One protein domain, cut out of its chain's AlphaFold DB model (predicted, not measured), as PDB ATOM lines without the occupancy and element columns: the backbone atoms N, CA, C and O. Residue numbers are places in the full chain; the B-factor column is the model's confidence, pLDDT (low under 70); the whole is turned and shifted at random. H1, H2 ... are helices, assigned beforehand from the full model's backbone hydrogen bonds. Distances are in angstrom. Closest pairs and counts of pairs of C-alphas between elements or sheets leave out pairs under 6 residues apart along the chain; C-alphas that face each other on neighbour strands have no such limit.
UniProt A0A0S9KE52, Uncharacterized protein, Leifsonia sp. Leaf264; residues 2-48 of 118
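This is residues 2 to 48 of the 118 residues of an uncharacterized protein of Leifsonia sp. Leaf264 (UniProt A0A0S9KE52). There is little regular structure here: two short helices, H1 and H2, stand on either side of a looping chain, and residues 31 to 36 stick out at one end. The link between the helices passes through the middle near Cys 26. The 47 printed residues hold H1 then H2 and no named strand; the class is all helix, with 14 residues in named elements. The whole is compact, radius of gyration of the C-alphas 10.8 A, and only just elongated, spanning 33 by 22 by 13 A.

Start at C-alpha 2, (65.189, 22.525, 3.108); residues 2 to 15 hold no named element. Find H1, residues 16 to 22, from (47.491, 27.037, -1.448), 10.0 A long. H2, residues 35 to 41, runs 10.3 A to (47.556, 13.560, -5.241).

H1 and H2 are apart. In H1 every O i to N i+4 pair is within hydrogen-bond range; in H2, 2 of 3.

The C-alphas of Arg 2 and Tyr 32, the two farthest apart, are 34.6 A apart. The printed part has no cut, and the link from H1 to H2, 12 residues, is long. Look for low model confidence, pLDDT under 70, at residues 25 to 43.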
ATOM      1  N   ARG A   2      66.032  21.336   3.025       78.06
ATOM      2  CA  ARG A   2      65.189  22.525   3.108       78.06
ATOM      3  C   ARG A   2      63.896  22.166   3.837       78.06
ATOM      4  O   ARG A   2      63.122  21.335   3.374       78.06
ATOM      5  N   HIS A   3      63.645  22.836   4.957       85.62
ATOM      6  CA  HIS A   3      62.357  22.786   5.644       85.62
ATOM      7  C   HIS A   3      61.387  23.761   5.008       85.62
ATOM      8  O   HIS A   3      61.718  24.936   4.829       85.62
ATOM      9  N   LEU A   4      60.179  23.293   4.714       89.25
ATOM     10  CA  LEU A   4      59.125  24.168   4.227       89.25
ATOM     11  C   LEU A   4      58.217  24.659   5.363       89.25
ATOM     12  O   LEU A   4      57.858  23.867   6.244       89.25
ATOM     13  N   PRO A   5      57.776  25.931   5.320       91.44
ATOM     14  CA  PRO A   5      56.783  26.465   6.249       91.44
ATOM     15  C   PRO A   5      55.490  25.649   6.262       91.44
ATOM     16  O   PRO A   5      55.153  24.981   5.282       91.44
ATOM     17  N   GLU A   6      54.737  25.722   7.359       89.38
ATOM     18  CA  GLU A   6      53.386  25.162   7.421       89.38
ATOM     19  C   GLU A   6      52.495  25.766   6.321       89.38
ATOM     20  O   GLU A   6      52.588  26.950   5.998       89.38
ATOM     21  N   GLY A   7      51.632  24.944   5.721       85.56
ATOM     22  CA  GLY A   7      50.743  25.383   4.640       85.56
ATOM     23  C   GLY A   7      51.382  25.400   3.248       85.56
ATOM     24  O   GLY A   7      50.669  25.665   2.279       85.56
ATOM     25  N   THR A   8      52.668  25.059   3.133       90.06
ATOM     26  CA  THR A   8      53.357  24.794   1.861       90.06
ATOM     27  C   THR A   8      53.333  23.300   1.529       90.06
ATOM     28  O   THR A   8      53.462  22.452   2.415       90.06
ATOM     29  N   CYS A   9      53.177  22.950   0.257       87.94
ATOM     30  CA  CYS A   9      53.258  21.568  -0.198       87.94
ATOM     31  C   CYS A   9      54.711  21.067  -0.219       87.94
ATOM     32  O   CYS A   9      55.566  21.682  -0.850       87.94
ATOM     33  N   LEU A  10      54.972  19.914   0.401       88.06
ATOM     34  CA  LEU A  10      56.284  19.255   0.480       88.06
ATOM     35  C   LEU A  10      56.768  18.651  -0.852       88.06
ATOM     36  O   LEU A  10      57.842  18.064  -0.900       88.06
ATOM     37  N   GLN A  11      56.004  18.800  -1.935       83.88
ATOM     38  CA  GLN A  11      56.382  18.326  -3.271       83.88
ATOM     39  C   GLN A  11      56.609  19.471  -4.255       83.88
ATOM     40  O   GLN A  11      57.599  19.482  -4.974       83.88
ATOM     41  N   CYS A  12      55.659  20.407  -4.316       84.06
ATOM     42  CA  CYS A  12      55.653  21.480  -5.310       84.06
ATOM     43  C   CYS A  12      56.211  22.803  -4.758       84.06
ATOM     44  O   CYS A  12      56.344  23.760  -5.507       84.06
ATOM     45  N   GLU A  13      56.494  22.875  -3.452       89.81
ATOM     46  CA  GLU A  13      56.974  24.070  -2.740       89.81
ATOM     47  C   GLU A  13      56.030  25.287  -2.784       89.81
ATOM     48  O   GLU A  13      56.385  26.361  -2.307       89.81
ATOM     49  N   GLN A  14      54.801  25.122  -3.283       87.94
ATOM     50  CA  GLN A  14      53.798  26.185  -3.342       87.94
ATOM     51  C   GLN A  14      52.863  26.149  -2.131       87.94
ATOM     52  O   GLN A  14      52.536  25.091  -1.585       87.94
ATOM     53  N   THR A  15      52.391  27.324  -1.733       87.88
ATOM     54  CA  THR A  15      51.259  27.524  -0.824       87.88
ATOM     55  C   THR A  15      49.929  27.361  -1.563       87.88
ATOM     56  O   THR A  15      49.852  27.487  -2.783       87.88
ATOM     57  N   ARG A  16      48.829  27.141  -0.831       81.25
ATOM     58  CA  ARG A  16      47.491  27.037  -1.448       81.25
ATOM     59  C   ARG A  16      47.081  28.296  -2.214       81.25
ATOM     60  O   ARG A  16      46.361  28.197  -3.205       81.25
ATOM     61  N   ASP A  17      47.513  29.466  -1.756       82.56
ATOM     62  CA  ASP A  17      47.181  30.730  -2.411       82.56
ATOM     63  C   ASP A  17      47.989  30.934  -3.695       82.56
ATOM     64  O   ASP A  17      47.433  31.410  -4.684       82.56
ATOM     65  N   GLU A  18      49.251  30.497  -3.729       84.19
ATOM     66  CA  GLU A  18      50.049  30.463  -4.962       84.19
ATOM     67  C   GLU A  18      49.427  29.528  -5.994       84.19
ATOM     68  O   GLU A  18      49.223  29.942  -7.130       84.19
ATOM     69  N   VAL A  19      49.005  28.330  -5.581       81.12
ATOM     70  CA  VAL A  19      48.317  27.372  -6.461       81.12
ATOM     71  C   VAL A  19      47.054  27.972  -7.073       81.12
ATOM     72  O   VAL A  19      46.834  27.877  -8.280       81.12
ATOM     73  N   ARG A  20      46.230  28.642  -6.259       76.06
ATOM     74  CA  ARG A  20      45.013  29.324  -6.732       76.06
ATOM     75  C   ARG A  20      45.323  30.465  -7.695       76.06
ATOM     76  O   ARG A  20      44.613  30.624  -8.680       76.06
ATOM     77  N   ARG A  21      46.341  31.270  -7.384       81.38
ATOM     78  CA  ARG A  21      46.737  32.445  -8.169       81.38
ATOM     79  C   ARG A  21      47.339  32.055  -9.514       81.38
ATOM     80  O   ARG A  21      47.085  32.717 -10.513       81.38
ATOM     81  N   GLU A  22      48.169  31.023  -9.516       81.94
ATOM     82  CA  GLU A  22      48.958  30.602 -10.675       81.94
ATOM     83  C   GLU A  22      48.263  29.505 -11.481       81.94
ATOM     84  O   GLU A  22      48.750  29.126 -12.542       81.94
ATOM     85  N   HIS A  23      47.116  29.017 -10.997       73.88
ATOM     86  CA  HIS A  23      46.382  27.898 -11.582       73.88
ATOM     87  C   HIS A  23      47.277  26.668 -11.792       73.88
ATOM     88  O   HIS A  23      47.107  25.919 -12.757       73.88
ATOM     89  N   THR A  24      48.249  26.463 -10.896       74.31
ATOM     90  CA  THR A  24      49.125  25.299 -10.963       74.31
ATOM     91  C   THR A  24      48.408  24.061 -10.465       74.31
ATOM     92  O   THR A  24      47.437  24.092  -9.707       74.31
ATOM     93  N   ILE A  25      48.916  22.925 -10.911       67.00
ATOM     94  CA  ILE A  25      48.372  21.629 -10.572       67.00
ATOM     95  C   ILE A  25      49.116  21.123  -9.339       67.00
ATOM     96  O   ILE A  25      49.978  20.256  -9.410       67.00
ATOM     97  N   CYS A  26      48.825  21.724  -8.192       67.44
ATOM     98  CA  CYS A  26      49.278  21.212  -6.908       67.44
ATOM     99  C   CYS A  26      48.031  20.944  -6.072       67.44
ATOM    100  O   CYS A  26      47.533  21.795  -5.338       67.44
ATOM    101  N   GLY A  27      47.466  19.758  -6.277       56.03
ATOM    102  CA  GLY A  27      46.255  19.329  -5.598       56.03
ATOM    103  C   GLY A  27      44.953  19.982  -6.090       56.03
ATOM    104  O   GLY A  27      44.215  20.548  -5.284       56.03
ATOM    105  N   ILE A  28      44.581  19.790  -7.366       48.53
ATOM    106  CA  ILE A  28      43.182  19.966  -7.814       48.53
ATOM    107  C   ILE A  28      42.484  18.599  -7.894       48.53
ATOM    108  O   ILE A  28      42.814  17.773  -8.740       48.53
ATOM    109  N   GLU A  29      41.509  18.368  -7.011       43.84
ATOM    110  CA  GLU A  29      40.595  17.226  -7.058       43.84
ATOM    111  C   GLU A  29      39.383  17.640  -7.911       43.84
ATOM    112  O   GLU A  29      38.752  18.661  -7.637       43.84
ATOM    113  N   GLY A  30      39.058  16.875  -8.961       43.25
ATOM    114  CA  GLY A  30      37.750  16.981  -9.630       43.25
ATOM    115  C   GLY A  30      37.677  17.633 -11.020       43.25
ATOM    116  O   GLY A  30      36.591  18.046 -11.422       43.25
ATOM    117  N   GLY A  31      38.764  17.701 -11.794       41.88
ATOM    118  CA  GLY A  31      38.691  18.053 -13.223       41.88
ATOM    119  C   GLY A  31      38.506  16.815 -14.114       41.88
ATOM    120  O   GLY A  31      39.282  15.869 -14.015       41.88
ATOM    121  N   TYR A  32      37.502  16.832 -14.999       42.91
ATOM    122  CA  TYR A  32      37.044  15.710 -15.848       42.91
ATOM    123  C   TYR A  32      38.110  15.086 -16.791       42.91
ATOM    124  O   TYR A  32      37.830  14.060 -17.407       42.91
ATOM    125  N   GLU A  33      39.320  15.654 -16.889       46.22
ATOM    126  CA  GLU A  33      40.386  15.235 -17.822       46.22
ATOM    127  C   GLU A  33      41.661  14.684 -17.151       46.22
ATOM    128  O   GLU A  33      42.634  14.390 -17.837       46.22
ATOM    129  N   TYR A  34      41.685  14.490 -15.826       52.72
ATOM    130  CA  TYR A  34      42.956  14.342 -15.103       52.72
ATOM    131  C   TYR A  34      43.095  13.097 -14.214       52.72
ATOM    132  O   TYR A  34      43.458  13.182 -13.040       52.72
ATOM    133  N   ARG A  35      42.850  11.904 -14.764       49.47
ATOM    134  CA  ARG A  35      43.092  10.642 -14.034       49.47
ATOM    135  C   ARG A  35      44.540  10.482 -13.547       49.47
ATOM    136  O   ARG A  35      44.743   9.945 -12.466       49.47
ATOM    137  N   GLU A  36      45.515  11.006 -14.287       47.94
ATOM    138  CA  GLU A  36      46.940  10.978 -13.915       47.94
ATOM    139  C   GLU A  36      47.258  11.870 -12.700       47.94
ATOM    140  O   GLU A  36      48.207  11.608 -11.967       47.94
ATOM    141  N   LEU A  37      46.442  12.898 -12.432       49.53
ATOM    142  CA  LEU A  37      46.624  13.779 -11.273       49.53
ATOM    143  C   LEU A  37      46.104  13.177  -9.972       49.53
ATOM    144  O   LEU A  37      46.596  13.529  -8.904       49.53
ATOM    145  N   ILE A  38      45.147  12.251 -10.050       47.78
ATOM    146  CA  ILE A  38      44.664  11.518  -8.875       47.78
ATOM    147  C   ILE A  38      45.794  10.646  -8.308       47.78
ATOM    148  O   ILE A  38      45.961  10.586  -7.096       47.78
ATOM    149  N   GLU A  39      46.631  10.048  -9.164       51.84
ATOM    150  CA  GLU A  39      47.808   9.276  -8.730       51.84
ATOM    151  C   GLU A  39      48.927  10.163  -8.154       51.84
ATOM    152  O   GLU A  39      49.712   9.721  -7.315       51.84
ATOM    153  N   GLN A  40      49.004  11.429  -8.578       51.81
ATOM    154  CA  GLN A  40      49.952  12.405  -8.030       51.81
ATOM    155  C   GLN A  40      49.449  13.068  -6.745       51.81
ATOM    156  O   GLN A  40      50.249  13.642  -6.008       51.81
ATOM    157  N   TRP A  41      48.153  12.968  -6.437       51.16
ATOM    158  CA  TRP A  41      47.556  13.560  -5.241       51.16
ATOM    159  C   TRP A  41      48.205  13.051  -3.953       51.16
ATOM    160  O   TRP A  41      48.568  13.854  -3.095       51.16
ATOM    161  N   ASP A  42      48.454  11.742  -3.866       57.62
ATOM    162  CA  ASP A  42      49.161  11.128  -2.734       57.62
ATOM    163  C   ASP A  42      50.602  11.642  -2.586       57.62
ATOM    164  O   ASP A  42      51.184  11.549  -1.508       57.62
ATOM    165  N   ARG A  43      51.184  12.216  -3.650       58.81
ATOM    166  CA  ARG A  43      52.521  12.827  -3.615       58.81
ATOM    167  C   ARG A  43      52.492  14.281  -3.143       58.81
ATOM    168  O   ARG A  43      53.534  14.805  -2.766       58.81
ATOM    169  N   HIS A  44      51.339  14.954  -3.139       74.19
ATOM    170  CA  HIS A  44      51.226  16.339  -2.676       74.19
ATOM    171  C   HIS A  44      50.964  16.414  -1.165       74.19
ATOM    172  O   HIS A  44      49.827  16.504  -0.696       74.19
ATOM    173  N   HIS A  45      52.046  16.456  -0.384       78.50
ATOM    174  CA  HIS A  45      51.979  16.554   1.077       78.50
ATOM    175  C   HIS A  45      51.823  17.997   1.563       78.50
ATOM    176  O   HIS A  45      52.790  18.738   1.699       78.50
ATOM    177  N   TRP A  46      50.599  18.412   1.880       84.56
ATOM    178  CA  TRP A  46      50.351  19.702   2.549       84.56
ATOM    179  C   TRP A  46      50.550  19.648   4.065       84.56
ATOM    180  O   TRP A  46      50.745  20.679   4.707       84.56
ATOM    181  N   ARG A  47      50.463  18.446   4.630       87.44
ATOM    182  CA  ARG A  47      50.676  18.167   6.049       87.44
ATOM    183  C   ARG A  47      52.092  17.666   6.285       87.44
ATOM    184  O   ARG A  47      52.794  17.291   5.353       87.44
ATOM    185  N   ASP A  48      52.465  17.620   7.548       91.31
ATOM    186  CA  ASP A  48      53.687  16.983   8.013       91.31
ATOM    187  C   ASP A  48      53.694  15.489   7.685       91.31
ATOM    188  O   ASP A  48      52.649  14.816   7.694       91.31
TER     189      ASP A  48